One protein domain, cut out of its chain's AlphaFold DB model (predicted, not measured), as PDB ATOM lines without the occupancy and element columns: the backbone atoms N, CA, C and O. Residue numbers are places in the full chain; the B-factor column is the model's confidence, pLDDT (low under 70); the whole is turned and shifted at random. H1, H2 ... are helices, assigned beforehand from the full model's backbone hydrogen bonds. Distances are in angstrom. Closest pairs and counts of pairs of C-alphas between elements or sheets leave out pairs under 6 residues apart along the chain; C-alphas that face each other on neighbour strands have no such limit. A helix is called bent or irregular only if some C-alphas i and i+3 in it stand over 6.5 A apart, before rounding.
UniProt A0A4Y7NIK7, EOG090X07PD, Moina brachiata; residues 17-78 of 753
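This is residues 17 to 78 of the 753 residues of the protein "EOG090X07PD" of Moina brachiata (UniProt A0A4Y7NIK7). A long helical arm, H1, sticks out with its residues 17 to 35 from a small body, in which a long looping stretch and the very short helix H2 lead on to a second, shorter helix, H3. The arm makes the length of the whole, and no two of the helices touch. The printed part has 62 residues with three named helices, in the order H1, H2, H3 along the chain, and no named strand; the class is all helix. The whole is extended, with a radius of gyration of the C-alphas of 17.0 A, and its C-alphas span 53 by 26 by 17 A.

H1, residues 17 to 38, stands free over residues 17 to 35, where no C-alpha 8 or more places away along the chain comes within 10 A. It has a kink of 42 degrees near residue 25. A long link of 15 residues, 39 to 53, joins it to H2, residues 54 to 57, and H1 and H2 are apart. A short link of 7 residues leads from H2 to H3, residues 65 to 76. H2 and H3 are only just apart, with their closest C-alphas at 8.2 A. H1 and H3 are apart. Of the O i to N i+4 pairs, 16 of 18 are within hydrogen-bond range in H1 and 6 of 8 in H3, while H2 is too short for such a pair.

H1 begins at C-alpha 17, at (40.169, 85.135, 135.306), and measures 29.7 A from first to last C-alpha, Thr 17 to Arg 38. It is irregular: C-alphas 22 and 25 are 7.1 A apart. H2, from Arg 54 at (84.510, 90.261, 113.724) to Ser 57, is neither bent nor irregular, but only just: C-alphas 54 and 57 are 6.4 A apart. H3, Arg 65 to Glu 76, measures 17.1 A and ends at C-alpha 76, at (85.258, 103.355, 126.145). It too is irregular, with C-alphas 66 and 69 at 7.2 A.

The outline is a rod, and the two C-alphas farthest apart are those of Arg 18 and Asn 59, at 52.9 A. Without the stretch that stands free, the body has 43 residues, spans 25 by 20 by 18 A and has a radius of gyration of 9.8 A. The printed part has no cut, and the link from H1 to H2 is the long one. The mean pLDDT of the printed part is 86.4, and the model's confidence is low, under 70, at residues 37 to 40, of which 37 and 38 belong to H1.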
ATOM      1  N   THR A  17      39.765  86.373 135.991       91.00
ATOM      2  CA  THR A  17      40.169  85.135 135.306       91.00
ATOM      3  C   THR A  17      39.922  85.203 133.807       91.00
ATOM      4  O   THR A  17      40.805  84.851 133.026       91.00
ATOM      5  N   ARG A  18      38.755  85.694 133.378       87.50
ATOM      6  CA  ARG A  18      38.440  85.882 131.954       87.50
ATOM      7  C   ARG A  18      39.336  86.948 131.314       87.50
ATOM      8  O   ARG A  18      39.824  86.762 130.201       87.50
ATOM      9  N   PHE A  19      39.594  88.043 132.023       88.94
ATOM     10  CA  PHE A  19      40.478  89.103 131.545       88.94
ATOM     11  C   PHE A  19      41.929  88.613 131.429       88.94
ATOM     12  O   PHE A  19      42.538  88.728 130.365       88.94
ATOM     13  N   ALA A  20      42.451  87.970 132.474       90.75
ATOM     14  CA  ALA A  20      43.803  87.426 132.501       90.75
ATOM     15  C   ALA A  20      44.010  86.327 131.449       90.75
ATOM     16  O   ALA A  20      45.014  86.352 130.745       90.75
ATOM     17  N   THR A  21      43.060  85.402 131.275       90.94
ATOM     18  CA  THR A  21      43.160  84.351 130.243       90.94
ATOM     19  C   THR A  21      43.157  84.930 128.830       90.94
ATOM     20  O   THR A  21      43.981  84.513 128.017       90.94
ATOM     21  N   SER A  22      42.324  85.944 128.550       90.25
ATOM     22  CA  SER A  22      42.313  86.613 127.239       90.25
ATOM     23  C   SER A  22      43.641  87.310 126.910       90.25
ATOM     24  O   SER A  22      44.060  87.335 125.756       90.25
ATOM     25  N   ARG A  23      44.349  87.815 127.932       93.50
ATOM     26  CA  ARG A  23      45.612  88.560 127.796       93.50
ATOM     27  C   ARG A  23      46.865  87.726 128.049       93.50
ATOM     28  O   ARG A  23      47.967  88.184 127.755       93.50
ATOM     29  N   ALA A  24      46.733  86.493 128.531       94.38
ATOM     30  CA  ALA A  24      47.867  85.630 128.854       94.38
ATOM     31  C   ALA A  24      48.770  85.387 127.635       94.38
ATOM     32  O   ALA A  24      49.995  85.441 127.746       94.38
ATOM     33  N   GLN A  25      48.181  85.181 126.452       91.62
ATOM     34  CA  GLN A  25      48.944  85.010 125.212       91.62
ATOM     35  C   GLN A  25      49.708  86.284 124.824       91.62
ATOM     36  O   GLN A  25      50.870  86.193 124.424       91.62
ATOM     37  N   GLU A  26      49.101  87.463 125.001       94.56
ATOM     38  CA  GLU A  26      49.752  88.759 124.769       94.56
ATOM     39  C   GLU A  26      50.920  88.969 125.736       94.56
ATOM     40  O   GLU A  26      52.022  89.308 125.311       94.56
ATOM     41  N   MET A  27      50.714  88.696 127.028       93.06
ATOM     42  CA  MET A  27      51.759  88.792 128.048       93.06
ATOM     43  C   MET A  27      52.924  87.849 127.746       93.06
ATOM     44  O   MET A  27      54.077  88.270 127.773       93.06
ATOM     45  N   VAL A  28      52.650  86.593 127.381       93.69
ATOM     46  CA  VAL A  28      53.691  85.632 126.982       93.69
ATOM     47  C   VAL A  28      54.427  86.101 125.724       93.69
ATOM     48  O   VAL A  28      55.653  85.984 125.656       93.69
ATOM     49  N   ALA A  29      53.713  86.636 124.732       91.19
ATOM     50  CA  ALA A  29      54.317  87.168 123.514       91.19
ATOM     51  C   ALA A  29      55.226  88.376 123.811       91.19
ATOM     52  O   ALA A  29      56.361  88.415 123.329       91.19
ATOM     53  N   MET A  30      54.775  89.310 124.653       91.31
ATOM     54  CA  MET A  30      55.551  90.479 125.079       91.31
ATOM     55  C   MET A  30      56.786  90.079 125.886       91.31
ATOM     56  O   MET A  30      57.883  90.553 125.592       91.31
ATOM     57  N   THR A  31      56.647  89.165 126.846       90.88
ATOM     58  CA  THR A  31      57.773  88.675 127.651       90.88
ATOM     59  C   THR A  31      58.821  88.009 126.765       90.88
ATOM     60  O   THR A  31      59.995  88.379 126.823       90.88
ATOM     61  N   LYS A  32      58.406  87.123 125.846       87.56
ATOM     62  CA  LYS A  32      59.316  86.498 124.869       87.56
ATOM     63  C   LYS A  32      60.022  87.530 123.992       87.56
ATOM     64  O   LYS A  32      61.216  87.390 123.724       87.56
ATOM     65  N   TRP A  33      59.310  88.565 123.545       84.81
ATOM     66  CA  TRP A  33      59.892  89.641 122.745       84.81
ATOM     67  C   TRP A  33      60.961  90.398 123.546       84.81
ATOM     68  O   TRP A  33      62.120  90.443 123.133       84.81
ATOM     69  N   ILE A  34      60.625  90.865 124.750       83.69
ATOM     70  CA  ILE A  34      61.540  91.594 125.640       83.69
ATOM     71  C   ILE A  34      62.787  90.760 125.976       83.69
ATOM     72  O   ILE A  34      63.912  91.263 125.886       83.69
ATOM     73  N   GLU A  35      62.618  89.486 126.332       79.31
ATOM     74  CA  GLU A  35      63.724  88.575 126.648       79.31
ATOM     75  C   GLU A  35      64.638  88.337 125.441       79.31
ATOM     76  O   GLU A  35      65.868  88.342 125.576       79.31
ATOM     77  N   SER A  36      64.061  88.204 124.242       70.56
ATOM     78  CA  SER A  36      64.825  88.032 123.005       70.56
ATOM     79  C   SER A  36      65.699  89.254 122.675       70.56
ATOM     80  O   SER A  36      66.845  89.087 122.245       70.56
ATOM     81  N   GLN A  37      65.214  90.474 122.950       65.69
ATOM     82  CA  GLN A  37      65.970  91.722 122.776       65.69
ATOM     83  C   GLN A  37      67.048  91.933 123.854       65.69
ATOM     84  O   GLN A  37      68.103  92.511 123.565       65.69
ATOM     85  N   ARG A  38      66.795  91.509 125.102       59.44
ATOM     86  CA  ARG A  38      67.693  91.743 126.251       59.44
ATOM     87  C   ARG A  38      68.892  90.796 126.302       59.44
ATOM     88  O   ARG A  38      69.917  91.156 126.878       59.44
ATOM     89  N   ASN A  39      68.825  89.627 125.662       56.69
ATOM     90  CA  ASN A  39      69.854  88.589 125.817       56.69
ATOM     91  C   ASN A  39      71.220  88.900 125.161       56.69
ATOM     92  O   ASN A  39      72.181  88.142 125.307       56.69
ATOM     93  N   THR A  40      71.360  90.024 124.451       63.06
ATOM     94  CA  THR A  40      72.645  90.457 123.888       63.06
ATOM     95  C   THR A  40      73.274  91.575 124.717       63.06
ATOM     96  O   THR A  40      73.006  92.753 124.480       63.06
ATOM     97  N   LYS A  41      74.168  91.221 125.654       72.50
ATOM     98  CA  LYS A  41      74.923  92.180 126.496       72.50
ATOM     99  C   LYS A  41      75.730  93.209 125.681       72.50
ATOM    100  O   LYS A  41      76.060  94.285 126.173       72.50
ATOM    101  N   LEU A  42      76.083  92.879 124.436       82.50
ATOM    102  CA  LEU A  42      76.934  93.706 123.579       82.50
ATOM    103  C   LEU A  42      76.146  94.253 122.386       82.50
ATOM    104  O   LEU A  42      75.474  93.508 121.676       82.50
ATOM    105  N   ILE A  43      76.288  95.549 122.101       85.88
ATOM    106  CA  ILE A  43      75.522  96.243 121.049       85.88
ATOM    107  C   ILE A  43      75.732  95.606 119.672       85.88
ATOM    108  O   ILE A  43      74.802  95.485 118.879       85.88
ATOM    109  N   PHE A  44      76.939  95.119 119.390       83.88
ATOM    110  CA  PHE A  44      77.246  94.479 118.114       83.88
ATOM    111  C   PHE A  44      76.580  93.103 117.926       83.88
ATOM    112  O   PHE A  44      76.512  92.603 116.800       83.88
ATOM    113  N   GLN A  45      76.090  92.479 119.002       85.56
ATOM    114  CA  GLN A  45      75.320  91.237 118.940       85.56
ATOM    115  C   GLN A  45      73.845  91.494 118.586       85.56
ATOM    116  O   GLN A  45      73.205  90.579 118.078       85.56
ATOM    117  N   LYS A  46      73.328  92.724 118.730       83.56
ATOM    118  CA  LYS A  46      71.971  93.083 118.268       83.56
ATOM    119  C   LYS A  46      71.799  92.932 116.750       83.56
ATOM    120  O   LYS A  46      70.699  92.704 116.266       83.56
ATOM    121  N   LEU A  47      72.887  93.031 115.981       86.44
ATOM    122  CA  LEU A  47      72.855  92.858 114.526       86.44
ATOM    123  C   LEU A  47      72.556  91.400 114.129       86.44
ATOM    124  O   LEU A  47      73.090  90.484 114.764       86.44
ATOM    125  N   PRO A  48      71.828  91.148 113.027       87.81
ATOM    126  CA  PRO A  48      71.670  89.807 112.471       87.81
ATOM    127  C   PRO A  48      73.015  89.141 112.152       87.81
ATOM    128  O   PRO A  48      73.946  89.790 111.672       87.81
ATOM    129  N   CYS A  49      73.113  87.820 112.344       86.81
ATOM    130  CA  CYS A  49      74.365  87.067 112.177       86.81
ATOM    131  C   CYS A  49      75.075  87.306 110.830       86.81
ATOM    132  O   CYS A  49      76.300  87.391 110.800       86.81
ATOM    133  N   HIS A  50      74.331  87.458 109.730       85.19
ATOM    134  CA  HIS A  50      74.897  87.690 108.394       85.19
ATOM    135  C   HIS A  50      75.487  89.109 108.212       85.19
ATOM    136  O   HIS A  50      76.399  89.311 107.402       85.19
ATOM    137  N   MET A  51      75.024  90.091 108.996       87.19
ATOM    138  CA  MET A  51      75.568  91.455 109.016       87.19
ATOM    139  C   MET A  51      76.773  91.589 109.948       87.19
ATOM    140  O   MET A  51      77.623  92.454 109.727       87.19
ATOM    141  N   ARG A  52      76.894  90.719 110.959       89.56
ATOM    142  CA  ARG A  52      77.984  90.798 111.938       89.56
ATOM    143  C   ARG A  52      79.358  90.690 111.264       89.56
ATOM    144  O   ARG A  52      79.595  89.878 110.367       89.56
ATOM    145  N   ARG A  53      80.305  91.514 111.718       89.56
ATOM    146  CA  ARG A  53      81.728  91.465 111.353       89.56
ATOM    147  C   ARG A  53      82.576  91.335 112.612       89.56
ATOM    148  O   ARG A  53      82.412  92.106 113.547       89.56
ATOM    149  N   ARG A  54      83.560  90.428 112.603       88.62
ATOM    150  CA  ARG A  54      84.510  90.261 113.724       88.62
ATOM    151  C   ARG A  54      85.256  91.552 114.070       88.62
ATOM    152  O   ARG A  54      85.583  91.777 115.222       88.62
ATOM    153  N   ALA A  55      85.489  92.407 113.074       88.31
ATOM    154  CA  ALA A  55      86.182  93.674 113.268       88.31
ATOM    155  C   ALA A  55      85.360  94.750 113.996       88.31
ATOM    156  O   ALA A  55      85.928  95.763 114.386       88.31
ATOM    157  N   MET A  56      84.051  94.549 114.189       88.75
ATOM    158  CA  MET A  56      83.216  95.498 114.936       88.75
ATOM    159  C   MET A  56      83.668  95.613 116.387       88.75
ATOM    160  O   MET A  56      83.582  96.698 116.925       88.75
ATOM    161  N   SER A  57      84.241  94.559 116.981       83.81
ATOM    162  CA  SER A  57      84.674  94.585 118.384       83.81
ATOM    163  C   SER A  57      85.776  95.599 118.697       83.81
ATOM    164  O   SER A  57      85.948  95.926 119.857       83.81
ATOM    165  N   HIS A  58      86.548  96.043 117.700       81.50
ATOM    166  CA  HIS A  58      87.684  96.959 117.877       81.50
ATOM    167  C   HIS A  58      87.683  98.139 116.895       81.50
ATOM    168  O   HIS A  58      88.530  99.021 116.991       81.50
ATOM    169  N   ASN A  59      86.792  98.148 115.899       87.56
ATOM    170  CA  ASN A  59      86.661  99.240 114.941       87.56
ATOM    171  C   ASN A  59      85.193  99.686 114.854       87.56
ATOM    172  O   ASN A  59      84.421  99.094 114.085       87.56
ATOM    173  N   PRO A  60      84.827 100.781 115.546       89.75
ATOM    174  CA  PRO A  60      83.463 101.304 115.545       89.75
ATOM    175  C   PRO A  60      82.940 101.700 114.157       89.75
ATOM    176  O   PRO A  60      81.736 101.648 113.905       89.75
ATOM    177  N   LYS A  61      83.820 102.011 113.191       92.00
ATOM    178  CA  LYS A  61      83.415 102.334 111.807       92.00
ATOM    179  C   LYS A  61      82.799 101.137 111.071       92.00
ATOM    180  O   LYS A  61      82.185 101.321 110.024       92.00
ATOM    181  N   ARG A  62      82.951  99.911 111.590       91.44
ATOM    182  CA  ARG A  62      82.304  98.702 111.047       91.44
ATOM    183  C   ARG A  62      80.861  98.517 111.522       91.44
ATOM    184  O   ARG A  62      80.185  97.652 110.974       91.44
ATOM    185  N   MET A  63      80.398  99.319 112.481       90.19
ATOM    186  CA  MET A  63      78.999  99.367 112.905       90.19
ATOM    187  C   MET A  63      78.180 100.340 112.033       90.19
ATOM    188  O   MET A  63      78.726 101.364 111.583       90.19
ATOM    189  N   PRO A  64      76.874 100.066 111.814       91.88
ATOM    190  CA  PRO A  64      75.942 101.037 111.240       91.88
ATOM    191  C   PRO A  64      75.954 102.360 112.013       91.88
ATOM    192  O   PRO A  64      76.156 102.350 113.226       91.88
ATOM    193  N   ARG A  65      75.732 103.489 111.319       90.12
ATOM    194  CA  ARG A  65      75.822 104.837 111.917       90.12
ATOM    195  C   ARG A  65      74.927 104.977 113.157       90.12
ATOM    196  O   ARG A  65      75.435 105.381 114.196       90.12
ATOM    197  N   ALA A  66      73.677 104.513 113.080       90.56
ATOM    198  CA  ALA A  66      72.707 104.566 114.181       90.56
ATOM    199  C   ALA A  66      73.174 103.860 115.469       90.56
ATOM    200  O   ALA A  66      72.903 104.322 116.568       90.56
ATOM    201  N   LEU A  67      73.921 102.755 115.355       90.19
ATOM    202  CA  LEU A  67      74.401 101.984 116.512       90.19
ATOM    203  C   LEU A  67      75.829 102.357 116.933       90.19
ATOM    204  O   LEU A  67      76.376 101.759 117.861       90.19
ATOM    205  N   ARG A  68      76.471 103.299 116.231       92.69
ATOM    206  CA  ARG A  68      77.894 103.595 116.414       92.69
ATOM    207  C   ARG A  68      78.162 104.350 117.708       92.69
ATOM    208  O   ARG A  68      79.084 103.956 118.409       92.69
ATOM    209  N   ALA A  69      77.359 105.363 118.031       92.38
ATOM    210  CA  ALA A  69      77.517 106.151 119.256       92.38
ATOM    211  C   ALA A  69      77.406 105.263 120.505       92.38
ATOM    212  O   ALA A  69      78.326 105.206 121.315       92.38
ATOM    213  N   ALA A  70      76.346 104.455 120.578       90.38
ATOM    214  CA  ALA A  70      76.157 103.506 121.670       90.38
ATOM    215  C   ALA A  70      77.320 102.498 121.761       90.38
ATOM    216  O   ALA A  70      77.789 102.172 122.851       90.38
ATOM    217  N   HIS A  71      77.811 102.004 120.617       90.69
ATOM    218  CA  HIS A  71      78.944 101.084 120.604       90.69
ATOM    219  C   HIS A  71      80.250 101.742 121.072       90.69
ATOM    220  O   HIS A  71      80.998 101.087 121.785       90.69
ATOM    221  N   ILE A  72      80.506 103.006 120.714       91.00
ATOM    222  CA  ILE A  72      81.663 103.780 121.196       91.00
ATOM    223  C   ILE A  72      81.587 103.953 122.714       91.00
ATOM    224  O   ILE A  72      82.534 103.580 123.396       91.00
ATOM    225  N   ALA A  73      80.436 104.364 123.251       90.75
ATOM    226  CA  ALA A  73      80.246 104.505 124.696       90.75
ATOM    227  C   ALA A  73      80.450 103.175 125.451       90.75
ATOM    228  O   ALA A  73      81.002 103.134 126.546       90.75
ATOM    229  N   GLN A  74      80.030 102.046 124.865       88.56
ATOM    230  CA  GLN A  74      80.321 100.720 125.421       88.56
ATOM    231  C   GLN A  74      81.811 100.354 125.307       88.56
ATOM    232  O   GLN A  74      82.358  99.672 126.173       88.56
ATOM    233  N   PHE A  75      82.460 100.776 124.226       85.50
ATOM    234  CA  PHE A  75      83.860 100.500 123.947       85.50
ATOM    235  C   PHE A  75      84.798 101.256 124.893       85.50
ATOM    236  O   PHE A  75      85.734 100.658 125.410       85.50
ATOM    237  N   GLU A  76      84.507 102.522 125.193       88.06
ATOM    238  CA  GLU A  76      85.258 103.355 126.145       88.06
ATOM    239  C   GLU A  76      85.291 102.738 127.550       88.06
ATOM    240  O   GLU A  76      86.337 102.717 128.196       88.06
ATOM    241  N   LYS A  77      84.195 102.096 127.972       88.12
ATOM    242  CA  LYS A  77      84.120 101.350 129.244       88.12
ATOM    243  C   LYS A  77      85.033 100.117 129.302       88.12
ATOM    244  O   LYS A  77      85.239  99.563 130.374       88.12
ATOM    245  N   SER A  78      85.546  99.650 128.163       81.56
ATOM    246  CA  SER A  78      86.334  98.411 128.056       81.56
ATOM    247  C   SER A  78      87.845  98.620 128.263       81.56
ATOM    248  O   SER A  78      88.596  97.644 128.238       81.56
TER     249      SER A  78